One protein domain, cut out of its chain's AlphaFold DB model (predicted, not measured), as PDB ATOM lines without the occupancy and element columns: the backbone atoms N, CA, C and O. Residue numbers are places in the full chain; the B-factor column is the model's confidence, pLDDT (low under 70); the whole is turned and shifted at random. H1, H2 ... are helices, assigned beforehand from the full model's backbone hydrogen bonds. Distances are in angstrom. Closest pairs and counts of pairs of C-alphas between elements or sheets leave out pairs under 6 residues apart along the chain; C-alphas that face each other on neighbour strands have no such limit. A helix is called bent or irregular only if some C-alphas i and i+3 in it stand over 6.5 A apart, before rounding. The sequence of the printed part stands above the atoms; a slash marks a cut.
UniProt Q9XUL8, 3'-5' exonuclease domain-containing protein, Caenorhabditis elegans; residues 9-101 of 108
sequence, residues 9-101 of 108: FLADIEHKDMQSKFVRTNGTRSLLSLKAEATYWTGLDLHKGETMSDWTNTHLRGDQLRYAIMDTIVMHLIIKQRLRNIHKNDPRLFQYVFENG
ATOM      1  N   PHE A   9     -21.110 -47.128 -53.977       61.36
ATOM      2  CA  PHE A   9     -19.924 -47.674 -54.645       61.36
ATOM      3  C   PHE A   9     -18.660 -47.679 -53.766       61.36
ATOM      4  O   PHE A   9     -17.750 -48.463 -54.024       61.36
ATOM      5  N   LEU A  10     -18.583 -46.817 -52.744       56.33
ATOM      6  CA  LEU A  10     -17.536 -46.865 -51.719       56.33
ATOM      7  C   LEU A  10     -17.914 -47.800 -50.565       56.33
ATOM      8  O   LEU A  10     -17.023 -48.213 -49.831       56.33
ATOM      9  N   ALA A  11     -19.191 -48.169 -50.410       56.01
ATOM     10  CA  ALA A  11     -19.633 -49.076 -49.349       56.01
ATOM     11  C   ALA A  11     -19.004 -50.480 -49.464       56.01
ATOM     12  O   ALA A  11     -18.755 -51.119 -48.443       56.01
ATOM     13  N   ASP A  12     -18.684 -50.920 -50.686       56.12
ATOM     14  CA  ASP A  12     -17.966 -52.176 -50.950       56.12
ATOM     15  C   ASP A  12     -16.437 -52.047 -50.813       56.12
ATOM     16  O   ASP A  12     -15.709 -53.045 -50.844       56.12
ATOM     17  N   ILE A  13     -15.917 -50.828 -50.645       58.76
ATOM     18  CA  ILE A  13     -14.494 -50.608 -50.406       58.76
ATOM     19  C   ILE A  13     -14.252 -50.765 -48.910       58.76
ATOM     20  O   ILE A  13     -14.514 -49.869 -48.113       58.76
ATOM     21  N   GLU A  14     -13.714 -51.922 -48.527       54.05
ATOM     22  CA  GLU A  14     -13.200 -52.153 -47.180       54.05
ATOM     23  C   GLU A  14     -12.309 -50.961 -46.778       54.05
ATOM     24  O   GLU A  14     -11.271 -50.726 -47.407       54.05
ATOM     25  N   HIS A  15     -12.727 -50.186 -45.765       54.63
ATOM     26  CA  HIS A  15     -11.985 -49.034 -45.241       54.63
ATOM     27  C   HIS A  15     -10.658 -49.508 -44.628       54.63
ATOM     28  O   HIS A  15     -10.508 -49.651 -43.414       54.63
ATOM     29  N   LYS A  16      -9.667 -49.784 -45.476       53.84
ATOM     30  CA  LYS A  16      -8.317 -50.138 -45.053       53.84
ATOM     31  C   LYS A  16      -7.573 -48.865 -44.708       53.84
ATOM     32  O   LYS A  16      -7.400 -47.986 -45.549       53.84
ATOM     33  N   ASP A  17      -7.064 -48.800 -43.482       61.68
ATOM     34  CA  ASP A  17      -6.063 -47.808 -43.109       61.68
ATOM     35  C   ASP A  17      -4.753 -48.102 -43.858       61.68
ATOM     36  O   ASP A  17      -3.854 -48.794 -43.366       61.68
ATOM     37  N   MET A  18      -4.655 -47.573 -45.078       59.62
ATOM     38  CA  MET A  18      -3.471 -47.685 -45.933       59.62
ATOM     39  C   MET A  18      -2.255 -46.945 -45.356       59.62
ATOM     40  O   MET A  18      -1.138 -47.151 -45.819       59.62
ATOM     41  N   GLN A  19      -2.455 -46.091 -44.347       58.40
ATOM     42  CA  GLN A  19      -1.418 -45.260 -43.737       58.40
ATOM     43  C   GLN A  19      -0.901 -45.813 -42.403       58.40
ATOM     44  O   GLN A  19      -0.021 -45.207 -41.785       58.40
ATOM     45  N   SER A  20      -1.402 -46.976 -41.978       53.72
ATOM     46  CA  SER A  20      -0.947 -47.686 -40.778       53.72
ATOM     47  C   SER A  20       0.488 -48.220 -40.886       53.72
ATOM     48  O   SER A  20       1.091 -48.575 -39.875       53.72
ATOM     49  N   LYS A  21       1.061 -48.287 -42.097       56.67
ATOM     50  CA  LYS A  21       2.381 -48.879 -42.344       56.67
ATOM     51  C   LYS A  21       3.309 -47.890 -43.040       56.67
ATOM     52  O   LYS A  21       2.935 -47.248 -44.016       56.67
ATOM     53  N   PHE A  22       4.534 -47.803 -42.524       53.39
ATOM     54  CA  PHE A  22       5.654 -47.087 -43.127       53.39
ATOM     55  C   PHE A  22       5.738 -47.376 -44.630       53.39
ATOM     56  O   PHE A  22       5.874 -48.536 -45.032       53.39
ATOM     57  N   VAL A  23       5.711 -46.333 -45.464       54.66
ATOM     58  CA  VAL A  23       5.998 -46.492 -46.893       54.66
ATOM     59  C   VAL A  23       7.515 -46.452 -47.050       54.66
ATOM     60  O   VAL A  23       8.148 -45.396 -46.967       54.66
ATOM     61  N   ARG A  24       8.118 -47.628 -47.250       51.58
ATOM     62  CA  ARG A  24       9.519 -47.733 -47.666       51.58
ATOM     63  C   ARG A  24       9.616 -47.324 -49.130       51.58
ATOM     64  O   ARG A  24       9.194 -48.067 -50.007       51.58
ATOM     65  N   THR A  25      10.178 -46.150 -49.392       51.71
ATOM     66  CA  THR A  25      10.593 -45.781 -50.750       51.71
ATOM     67  C   THR A  25      11.955 -46.411 -51.042       51.71
ATOM     68  O   THR A  25      12.793 -46.510 -50.141       51.71
ATOM     69  N   ASN A  26      12.163 -46.885 -52.276       48.12
ATOM     70  CA  ASN A  26      13.404 -47.525 -52.715       48.12
ATOM     71  C   ASN A  26      14.613 -46.606 -52.462       48.12
ATOM     72  O   ASN A  26      14.926 -45.738 -53.270       48.12
ATOM     73  N   GLY A  27      15.305 -46.819 -51.343       47.69
ATOM     74  CA  GLY A  27      16.712 -46.461 -51.195       47.69
ATOM     75  C   GLY A  27      17.099 -45.394 -50.177       47.69
ATOM     76  O   GLY A  27      18.284 -45.349 -49.874       47.69
ATOM     77  N   THR A  28      16.219 -44.550 -49.615       48.47
ATOM     78  CA  THR A  28      16.744 -43.468 -48.734       48.47
ATOM     79  C   THR A  28      15.813 -42.831 -47.701       48.47
ATOM     80  O   THR A  28      16.338 -42.179 -46.798       48.47
ATOM     81  N   ARG A  29      14.479 -42.959 -47.755       52.00
ATOM     82  CA  ARG A  29      13.602 -42.279 -46.777       52.00
ATOM     83  C   ARG A  29      12.378 -43.115 -46.416       52.00
ATOM     84  O   ARG A  29      11.612 -43.528 -47.287       52.00
ATOM     85  N   SER A  30      12.203 -43.349 -45.118       57.90
ATOM     86  CA  SER A  30      10.942 -43.832 -44.562       57.90
ATOM     87  C   SER A  30       9.964 -42.660 -44.584       57.90
ATOM     88  O   SER A  30      10.216 -41.650 -43.930       57.90
ATOM     89  N   LEU A  31       8.898 -42.743 -45.381       64.68
ATOM     90  CA  LEU A  31       7.829 -41.751 -45.310       64.68
ATOM     91  C   LEU A  31       6.941 -42.109 -44.115       64.68
ATOM     92  O   LEU A  31       6.394 -43.213 -44.050       64.68
ATOM     93  N   LEU A  32       6.828 -41.179 -43.165       76.23
ATOM     94  CA  LEU A  32       5.914 -41.288 -42.030       76.23
ATOM     95  C   LEU A  32       4.553 -40.730 -42.434       76.23
ATOM     96  O   LEU A  32       4.466 -39.666 -43.049       76.23
ATOM     97  N   SER A  33       3.486 -41.454 -42.103       86.07
ATOM     98  CA  SER A  33       2.135 -40.942 -42.299       86.07
ATOM     99  C   SER A  33       1.829 -39.844 -41.282       86.07
ATOM    100  O   SER A  33       2.342 -39.858 -40.161       86.07
ATOM    101  N   LEU A  34       0.939 -38.914 -41.644       89.43
ATOM    102  CA  LEU A  34       0.464 -37.892 -40.706       89.43
ATOM    103  C   LEU A  34      -0.165 -38.534 -39.463       89.43
ATOM    104  O   LEU A  34       0.011 -38.025 -38.364       89.43
ATOM    105  N   LYS A  35      -0.852 -39.672 -39.628       90.50
ATOM    106  CA  LYS A  35      -1.416 -40.441 -38.516       90.50
ATOM    107  C   LYS A  35      -0.328 -40.926 -37.555       90.50
ATOM    108  O   LYS A  35      -0.444 -40.690 -36.358       90.50
ATOM    109  N   ALA A  36       0.740 -41.538 -38.071       87.19
ATOM    110  CA  ALA A  36       1.856 -41.998 -37.245       87.19
ATOM    111  C   ALA A  36       2.541 -40.833 -36.508       87.19
ATOM    112  O   ALA A  36       2.774 -40.922 -35.303       87.19
ATOM    113  N   GLU A  37       2.790 -39.720 -37.204       89.78
ATOM    114  CA  GLU A  37       3.357 -38.508 -36.598       89.78
ATOM    115  C   GLU A  37       2.433 -37.910 -35.526       89.78
ATOM    116  O   GLU A  37       2.904 -37.496 -34.469       89.78
ATOM    117  N   ALA A  38       1.120 -37.885 -35.763       91.59
ATOM    118  CA  ALA A  38       0.133 -37.393 -34.805       91.59
ATOM    119  C   ALA A  38       0.134 -38.227 -33.525       91.59
ATOM    120  O   ALA A  38       0.237 -37.693 -32.420       91.59
ATOM    121  N   THR A  39       0.086 -39.551 -33.665       91.72
ATOM    122  CA  THR A  39       0.119 -40.454 -32.517       91.72
ATOM    123  C   THR A  39       1.422 -40.301 -31.738       91.72
ATOM    124  O   THR A  39       1.385 -40.196 -30.514       91.72
ATOM    125  N   TYR A  40       2.563 -40.202 -32.424       90.16
ATOM    126  CA  TYR A  40       3.866 -40.048 -31.777       90.16
ATOM    127  C   TYR A  40       4.019 -38.707 -31.041       90.16
ATOM    128  O   TYR A  40       4.399 -38.679 -29.871       90.16
ATOM    129  N   TRP A  41       3.730 -37.587 -31.710       89.94
ATOM    130  CA  TRP A  41       3.993 -36.256 -31.158       89.94
ATOM    131  C   TRP A  41       2.896 -35.756 -30.224       89.94
ATOM    132  O   TRP A  41       3.186 -34.990 -29.307       89.94
ATOM    133  N   THR A  42       1.639 -36.135 -30.450       90.71
ATOM    134  CA  THR A  42       0.498 -35.536 -29.741       90.71
ATOM    135  C   THR A  42      -0.375 -36.559 -29.022       90.71
ATOM    136  O   THR A  42      -1.288 -36.151 -28.308       90.71
ATOM    137  N   GLY A  43      -0.142 -37.864 -29.214       91.78
ATOM    138  CA  GLY A  43      -1.001 -38.928 -28.684       91.78
ATOM    139  C   GLY A  43      -2.392 -38.978 -29.326       91.78
ATOM    140  O   GLY A  43      -3.272 -39.660 -28.811       91.78
ATOM    141  N   LEU A  44      -2.613 -38.242 -30.422       91.18
ATOM    142  CA  LEU A  44      -3.906 -38.210 -31.102       91.18
ATOM    143  C   LEU A  44      -3.998 -39.368 -32.099       91.18
ATOM    144  O   LEU A  44      -3.069 -39.603 -32.876       91.18
ATOM    145  N   ASP A  45      -5.137 -40.058 -32.102       89.42
ATOM    146  CA  ASP A  45      -5.481 -41.024 -33.144       89.42
ATOM    147  C   ASP A  45      -6.279 -40.323 -34.246       89.42
ATOM    148  O   ASP A  45      -7.407 -39.866 -34.046       89.42
ATOM    149  N   LEU A  46      -5.654 -40.176 -35.411       88.29
ATOM    150  CA  LEU A  46      -6.241 -39.479 -36.543       88.29
ATOM    151  C   LEU A  46      -7.120 -40.441 -37.346       88.29
ATOM    152  O   LEU A  46      -6.626 -41.367 -37.994       88.29
ATOM    153  N   HIS A  47      -8.428 -40.190 -37.333       86.88
ATOM    154  CA  HIS A  47      -9.386 -40.967 -38.110       86.88
ATOM    155  C   HIS A  47      -9.220 -40.700 -39.613       86.88
ATOM    156  O   HIS A  47      -9.277 -39.554 -40.052       86.88
ATOM    157  N   LYS A  48      -9.029 -41.762 -40.407       85.55
ATOM    158  CA  LYS A  48      -8.728 -41.697 -41.850       85.55
ATOM    159  C   LYS A  48      -9.897 -42.079 -42.771       85.55
ATOM    160  O   LYS A  48      -9.667 -42.318 -43.953       85.55
ATOM    161  N   GLY A  49     -11.132 -42.086 -42.259       85.51
ATOM    162  CA  GLY A  49     -12.334 -42.502 -43.002       85.51
ATOM    163  C   GLY A  49     -12.566 -41.761 -44.324       85.51
ATOM    164  O   GLY A  49     -12.830 -42.400 -45.335       85.51
ATOM    165  N   GLU A  50     -12.338 -40.445 -44.359       88.64
ATOM    166  CA  GLU A  50     -12.603 -39.622 -45.552       88.64
ATOM    167  C   GLU A  50     -11.407 -39.519 -46.517       88.64
ATOM    168  O   GLU A  50     -11.482 -38.806 -47.519       88.64
ATOM    169  N   THR A  51     -10.301 -40.231 -46.253       88.06
ATOM    170  CA  THR A  51      -9.068 -40.152 -47.070       88.06
ATOM    171  C   THR A  51      -9.330 -40.472 -48.542       88.06
ATOM    172  O   THR A  51      -8.724 -39.862 -49.416       88.06
ATOM    173  N   MET A  52     -10.229 -41.423 -48.807       87.92
ATOM    174  CA  MET A  52     -10.598 -41.879 -50.153       87.92
ATOM    175  C   MET A  52     -12.044 -41.520 -50.529       87.92
ATOM    176  O   MET A  52     -12.611 -42.146 -51.421       87.92
ATOM    177  N   SER A  53     -12.655 -40.552 -49.839       86.36
ATOM    178  CA  SER A  53     -13.990 -40.044 -50.194       86.36
ATOM    179  C   SER A  53     -13.958 -39.248 -51.509       86.36
ATOM    180  O   SER A  53     -12.884 -38.860 -51.982       86.36
ATOM    181  N   ASP A  54     -15.120 -38.982 -52.113       90.50
ATOM    182  CA  ASP A  54     -15.184 -38.132 -53.306       90.50
ATOM    183  C   ASP A  54     -14.968 -36.648 -52.951       90.50
ATOM    184  O   ASP A  54     -15.890 -35.920 -52.575       90.50
ATOM    185  N   TRP A  55     -13.723 -36.189 -53.095       91.28
ATOM    186  CA  TRP A  55     -13.321 -34.789 -52.910       91.28
ATOM    187  C   TRP A  55     -13.639 -33.884 -54.109       91.28
ATOM    188  O   TRP A  55     -13.403 -32.679 -54.039       91.28
ATOM    189  N   THR A  56     -14.146 -34.438 -55.215       91.49
ATOM    190  CA  THR A  56     -14.484 -33.665 -56.423       91.49
ATOM    191  C   THR A  56     -15.905 -33.109 -56.393       91.49
ATOM    192  O   THR A  56     -16.272 -32.285 -57.235       91.49
ATOM    193  N   ASN A  57     -16.705 -33.514 -55.402       89.71
ATOM    194  CA  ASN A  57     -18.054 -33.009 -55.231       89.71
ATOM    195  C   ASN A  57     -18.047 -31.497 -54.939       89.71
ATOM    196  O   ASN A  57     -17.374 -31.012 -54.034       89.71
ATOM    197  N   THR A  58     -18.869 -30.756 -55.688       91.86
ATOM    198  CA  THR A  58     -19.082 -29.307 -55.512       91.86
ATOM    199  C   THR A  58     -19.476 -28.903 -54.092       91.86
ATOM    200  O   THR A  58     -19.205 -27.775 -53.686       91.86
ATOM    201  N   HIS A  59     -20.105 -29.807 -53.337       92.70
ATOM    202  CA  HIS A  59     -20.443 -29.587 -51.938       92.70
ATOM    203  C   HIS A  59     -19.958 -30.771 -51.108       92.70
ATOM    204  O   HIS A  59     -20.521 -31.865 -51.171       92.70
ATOM    205  N   LEU A  60     -18.927 -30.523 -50.307       90.81
ATOM    206  CA  LEU A  60     -18.389 -31.507 -49.381       90.81
ATOM    207  C   LEU A  60     -19.367 -31.767 -48.233       90.81
ATOM    208  O   LEU A  60     -20.027 -30.853 -47.727       90.81
ATOM    209  N   ARG A  61     -19.431 -33.022 -47.795       92.76
ATOM    210  CA  ARG A  61     -20.180 -33.414 -46.603       92.76
ATOM    211  C   ARG A  61     -19.508 -32.887 -45.327       92.76
ATOM    212  O   ARG A  61     -18.334 -32.512 -45.300       92.76
ATOM    213  N   GLY A  62     -20.264 -32.864 -44.228       92.41
ATOM    214  CA  GLY A  62     -19.779 -32.348 -42.943       92.41
ATOM    215  C   GLY A  62     -18.639 -33.165 -42.316       92.41
ATOM    216  O   GLY A  62     -17.805 -32.600 -41.613       92.41
ATOM    217  N   ASP A  63     -18.586 -34.469 -42.568       90.30
ATOM    218  CA  ASP A  63     -17.498 -35.379 -42.186       90.30
ATOM    219  C   ASP A  63     -16.208 -35.096 -42.972       90.30
ATOM    220  O   ASP A  63     -15.158 -34.938 -42.348       90.30
ATOM    221  N   GLN A  64     -16.288 -34.914 -44.294       90.62
ATOM    222  CA  GLN A  64     -15.160 -34.518 -45.148       90.62
ATOM    223  C   GLN A  64     -14.556 -33.184 -44.686       90.62
ATOM    224  O   GLN A  64     -13.346 -33.070 -44.489       90.62
ATOM    225  N   LEU A  65     -15.396 -32.179 -44.414       93.15
ATOM    226  CA  LEU A  65     -14.930 -30.892 -43.886       93.15
ATOM    227  C   LEU A  65     -14.227 -31.047 -42.529       93.15
ATOM    228  O   LEU A  65     -13.141 -30.502 -42.328       93.15
ATOM    229  N   ARG A  66     -14.812 -31.816 -41.600       92.93
ATOM    230  CA  ARG A  66     -14.193 -32.093 -40.290       92.93
ATOM    231  C   ARG A  66     -12.860 -32.820 -40.442       92.93
ATOM    232  O   ARG A  66     -11.910 -32.459 -39.754       92.93
ATOM    233  N   TYR A  67     -12.774 -33.795 -41.343       91.32
ATOM    234  CA  TYR A  67     -11.543 -34.519 -41.644       91.32
ATOM    235  C   TYR A  67     -10.435 -33.574 -42.139       91.32
ATOM    236  O   TYR A  67      -9.346 -33.557 -41.565       91.32
ATOM    237  N   ALA A  68     -10.723 -32.719 -43.127       93.30
ATOM    238  CA  ALA A  68      -9.742 -31.775 -43.675       93.30
ATOM    239  C   ALA A  68      -9.250 -30.751 -42.631       93.30
ATOM    240  O   ALA A  68      -8.058 -30.430 -42.559       93.30
ATOM    241  N   ILE A  69     -10.158 -30.261 -41.780       94.15
ATOM    242  CA  ILE A  69      -9.812 -29.372 -40.663       94.15
ATOM    243  C   ILE A  69      -8.902 -30.098 -39.666       94.15
ATOM    244  O   ILE A  69      -7.885 -29.543 -39.243       94.15
ATOM    245  N   MET A  70      -9.234 -31.341 -39.310       92.86
ATOM    246  CA  MET A  70      -8.442 -32.137 -38.373       92.86
ATOM    247  C   MET A  70      -7.029 -32.413 -38.890       92.86
ATOM    248  O   MET A  70      -6.087 -32.254 -38.114       92.86
ATOM    249  N   ASP A  71      -6.853 -32.729 -40.179       92.52
ATOM    250  CA  ASP A  71      -5.525 -32.893 -40.792       92.52
ATOM    251  C   ASP A  71      -4.658 -31.625 -40.594       92.52
ATOM    252  O   ASP A  71      -3.481 -31.712 -40.233       92.52
ATOM    253  N   THR A  72      -5.255 -30.433 -40.719       93.48
ATOM    254  CA  THR A  72      -4.557 -29.148 -40.520       93.48
ATOM    255  C   THR A  72      -4.237 -28.867 -39.046       93.48
ATOM    256  O   THR A  72      -3.115 -28.474 -38.714       93.48
ATOM    257  N   ILE A  73      -5.199 -29.080 -38.141       93.28
ATOM    258  CA  ILE A  73      -5.012 -28.882 -36.693       93.28
ATOM    259  C   ILE A  73      -3.906 -29.800 -36.170       93.28
ATOM    260  O   ILE A  73      -3.018 -29.358 -35.440       93.28
ATOM    261  N   VAL A  74      -3.937 -31.072 -36.566       92.67
ATOM    262  CA  VAL A  74      -2.939 -32.063 -36.162       92.67
ATOM    263  C   VAL A  74      -1.550 -31.669 -36.654       92.67
ATOM    264  O   VAL A  74      -0.606 -31.686 -35.865       92.67
ATOM    265  N   MET A  75      -1.420 -31.222 -37.906       92.35
ATOM    266  CA  MET A  75      -0.149 -30.712 -38.429       92.35
ATOM    267  C   MET A  75       0.391 -29.542 -37.588       92.35
ATOM    268  O   MET A  75       1.569 -29.539 -37.222       92.35
ATOM    269  N   HIS A  76      -0.462 -28.581 -37.216       91.60
ATOM    270  CA  HIS A  76      -0.066 -27.470 -36.346       91.60
ATOM    271  C   HIS A  76       0.427 -27.955 -34.970       91.60
ATOM    272  O   HIS A  76       1.454 -27.485 -34.471       91.60
ATOM    273  N   LEU A  77      -0.274 -28.915 -34.360       91.85
ATOM    274  CA  LEU A  77       0.098 -29.477 -33.059       91.85
ATOM    275  C   LEU A  77       1.424 -30.251 -33.115       91.85
ATOM    276  O   LEU A  77       2.260 -30.065 -32.228       91.85
ATOM    277  N   ILE A  78       1.651 -31.047 -34.166       90.78
ATOM    278  CA  ILE A  78       2.921 -31.751 -34.404       90.78
ATOM    279  C   ILE A  78       4.071 -30.742 -34.483       90.78
ATOM    280  O   ILE A  78       5.059 -30.870 -33.758       90.78
ATOM    281  N   ILE A  79       3.931 -29.700 -35.310       88.11
ATOM    282  CA  ILE A  79       4.949 -28.649 -35.467       88.11
ATOM    283  C   ILE A  79       5.235 -27.975 -34.122       88.11
ATOM    284  O   ILE A  79       6.394 -27.847 -33.725       88.11
ATOM    285  N   LYS A  80       4.188 -27.602 -33.381       88.26
ATOM    286  CA  LYS A  80       4.313 -26.981 -32.058       88.26
ATOM    287  C   LYS A  80       5.060 -27.877 -31.070       88.26
ATOM    288  O   LYS A  80       5.904 -27.381 -30.320       88.26
ATOM    289  N   GLN A  81       4.784 -29.181 -31.058       89.18
ATOM    290  CA  GLN A  81       5.467 -30.109 -30.161       89.18
ATOM    291  C   GLN A  81       6.925 -30.343 -30.570       89.18
ATOM    292  O   GLN A  81       7.803 -30.342 -29.706       89.18
ATOM    293  N   ARG A  82       7.209 -30.461 -31.873       87.12
ATOM    294  CA  ARG A  82       8.582 -30.550 -32.397       87.12
ATOM    295  C   ARG A  82       9.405 -29.328 -32.011       87.12
ATOM    296  O   ARG A  82      10.510 -29.472 -31.499       87.12
ATOM    297  N   LEU A  83       8.838 -28.135 -32.179       83.95
ATOM    298  CA  LEU A  83       9.465 -26.871 -31.796       83.95
ATOM    299  C   LEU A  83       9.752 -26.793 -30.294       83.95
ATOM    300  O   LEU A  83      10.858 -26.432 -29.904       83.95
ATOM    301  N   ARG A  84       8.798 -27.196 -29.445       87.21
ATOM    302  CA  ARG A  84       9.016 -27.291 -27.990       87.21
ATOM    303  C   ARG A  84      10.143 -28.258 -27.637       87.21
ATOM    304  O   ARG A  84      10.934 -27.961 -26.747       87.21
ATOM    305  N   ASN A  85      10.219 -29.398 -28.324       87.26
ATOM    306  CA  ASN A  85      11.264 -30.392 -28.102       87.26
ATOM    307  C   ASN A  85      12.648 -29.857 -28.513       87.26
ATOM    308  O   ASN A  85      13.603 -29.975 -27.752       87.26
ATOM    309  N   ILE A  86      12.743 -29.189 -29.669       83.98
ATOM    310  CA  ILE A  86      13.976 -28.520 -30.109       83.98
ATOM    311  C   ILE A  86      14.378 -27.437 -29.113       83.98
ATOM    312  O   ILE A  86      15.509 -27.452 -28.657       83.98
ATOM    313  N   HIS A  87      13.461 -26.559 -28.698       84.43
ATOM    314  CA  HIS A  87      13.763 -25.527 -27.703       84.43
ATOM    315  C   HIS A  87      14.303 -26.114 -26.394       84.43
ATOM    316  O   HIS A  87      15.222 -25.562 -25.801       84.43
ATOM    317  N   LYS A  88      13.758 -27.254 -25.950       88.14
ATOM    318  CA  LYS A  88      14.202 -27.930 -24.729       88.14
ATOM    319  C   LYS A  88      15.598 -28.552 -24.864       88.14
ATOM    320  O   LYS A  88      16.352 -28.518 -23.896       88.14
ATOM    321  N   ASN A  89      15.923 -29.134 -26.018       88.44
ATOM    322  CA  ASN A  89      17.162 -29.903 -26.200       88.44
ATOM    323  C   ASN A  89      18.304 -29.086 -26.816       88.44
ATOM    324  O   ASN A  89      19.467 -29.354 -26.533       88.44
ATOM    325  N   ASP A  90      17.978 -28.116 -27.667       85.36
ATOM    326  CA  ASP A  90      18.918 -27.250 -28.372       85.36
ATOM    327  C   ASP A  90      18.290 -25.861 -28.639       85.36
ATOM    328  O   ASP A  90      17.760 -25.585 -29.726       85.36
ATOM    329  N   PRO A  91      18.352 -24.947 -27.652       84.37
ATOM    330  CA  PRO A  91      17.857 -23.581 -27.803       84.37
ATOM    331  C   PRO A  91      18.506 -22.813 -28.966       84.37
ATOM    332  O   PRO A  91      17.867 -21.937 -29.547       84.37
ATOM    333  N   ARG A  92      19.758 -23.141 -29.334       83.71
ATOM    334  CA  ARG A  92      20.473 -22.488 -30.445       83.71
ATOM    335  C   ARG A  92      19.925 -22.924 -31.796       83.71
ATOM    336  O   ARG A  92      19.856 -22.114 -32.719       83.71
ATOM    337  N   LEU A  93      19.508 -24.183 -31.913       79.76
ATOM    338  CA  LEU A  93      18.790 -24.663 -33.087       79.76
ATOM    339  C   LEU A  93      17.384 -24.048 -33.175       79.76
ATOM    340  O   LEU A  93      16.936 -23.736 -34.276       79.76
ATOM    341  N   PHE A  94      16.708 -23.831 -32.040       78.37
ATOM    342  CA  PHE A  94      15.377 -23.208 -31.990       78.37
ATOM    343  C   PHE A  94      15.367 -21.777 -32.553       78.37
ATOM    344  O   PHE A  94      14.804 -21.578 -33.626       78.37
ATOM    345  N   GLN A  95      16.041 -20.825 -31.889       80.18
ATOM    346  CA  GLN A  95      17.188 -20.194 -32.526       80.18
ATOM    347  C   GLN A  95      17.121 -19.910 -34.031       80.18
ATOM    348  O   GLN A  95      16.313 -19.157 -34.576       80.18
ATOM    349  N   TYR A  96      18.030 -20.628 -34.682       76.84
ATOM    350  CA  TYR A  96      18.238 -20.712 -36.109       76.84
ATOM    351  C   TYR A  96      16.960 -20.964 -36.921       76.84
ATOM    352  O   TYR A  96      16.767 -20.313 -37.945       76.84
ATOM    353  N   VAL A  97      16.084 -21.874 -36.481       76.35
ATOM    354  CA  VAL A  97      14.846 -22.211 -37.203       76.35
ATOM    355  C   VAL A  97      13.845 -21.052 -37.184       76.35
ATOM    356  O   VAL A  97      13.284 -20.716 -38.226       76.35
ATOM    357  N   PHE A  98      13.636 -20.425 -36.024       71.88
ATOM    358  CA  PHE A  98      12.645 -19.360 -35.857       71.88
ATOM    359  C   PHE A  98      13.093 -18.028 -36.461       71.88
ATOM    360  O   PHE A  98      12.303 -17.377 -37.138       71.88
ATOM    361  N   GLU A  99      14.345 -17.621 -36.233       73.56
ATOM    362  CA  GLU A  99      14.843 -16.314 -36.692       73.56
ATOM    363  C   GLU A  99      15.122 -16.265 -38.194       73.56
ATOM    364  O   GLU A  99      14.937 -15.222 -38.813       73.56
ATOM    365  N   ASN A 100      15.533 -17.381 -38.803       72.58
ATOM    366  CA  ASN A 100      15.937 -17.395 -40.213       72.58
ATOM    367  C   ASN A 100      14.875 -18.010 -41.140       72.58
ATOM    368  O   ASN A 100      15.126 -18.193 -42.330       72.58
ATOM    369  N   GLY A 101      13.699 -18.366 -40.607       67.87
ATOM    370  CA  GLY A 101      12.615 -18.970 -41.390       67.87
ATOM    371  C   GLY A 101      12.992 -20.311 -42.029       67.87
ATOM    372  O   GLY A 101      12.416 -20.699 -43.046       67.87
TER     373      GLY A 101
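This is residues 9 to 101 of the 108 residues of the protein "3'-5' exonuclease domain-containing protein" of Caenorhabditis elegans (UniProt Q9XUL8). One long helix, H3, makes the long axis; H1 packs across its middle, the short H2 is near its first end, and H4 makes a corner with its last end. Before H1, residues 9 to 33 are a long stretch with no named element, folding back on itself where residues 23 to 24 pair antiparallel with residues 30 to 31. The 93 printed residues hold four named helices, in the order H1, H2, H3, H4, and no named strand; the class is all helix. The whole is loose, with a radius of gyration of the C-alphas of 16.9 A, and elongated, spanning 53 by 34 by 23 A.

Find C-alpha 62 at (-19.779, -32.348, -42.943); from there H3, residues 62 to 89, runs 40.6 A to C-alpha 89 at (17.162, -29.903, -26.200). H4, residues 91 to 99, follows over 11.9 A and ends at C-alpha 99, (14.843, -16.314, -36.692). Look back to residues 34 to 42 for H1, 11.2 A long, and to residues 49 to 52 for H2, which is irregular: C-alphas 49 and 52 are 7.4 A apart.

Begin with H3, the hub. Its residues 71 to 82 touch H1, closest at the C-alphas of Ile 78 and Trp 41, 5.7 A apart; the two helices run the same way at a steep tilt of 48 degrees. Its residues 83 to 87 touch H4, closest at the C-alphas of His 87 and Phe 94, 5.1 A apart; these run opposite ways at a steep tilt of 48 degrees. Its residues 63 to 67 only just touch H2, with 3 pairs of C-alphas within 8 A, the closest being Gln 64 and Glu 50, 5.7 A. H1 is apart from H2, and H4 is apart from both. In H1, H3 and H4 every O i to N i+4 pair is within hydrogen-bond range; H2 is too short for such a pair.

The C-alphas farthest apart, of Phe 9 and Arg 92, are 53.4 A from each other. The printed part has no cut; the link from H3 to H4 is tight, and those from H1 to H2 and H2 to H3 are short. The mean pLDDT of the printed part is 79.6; look for values under 70 at residues 9 to 31 and residue 101.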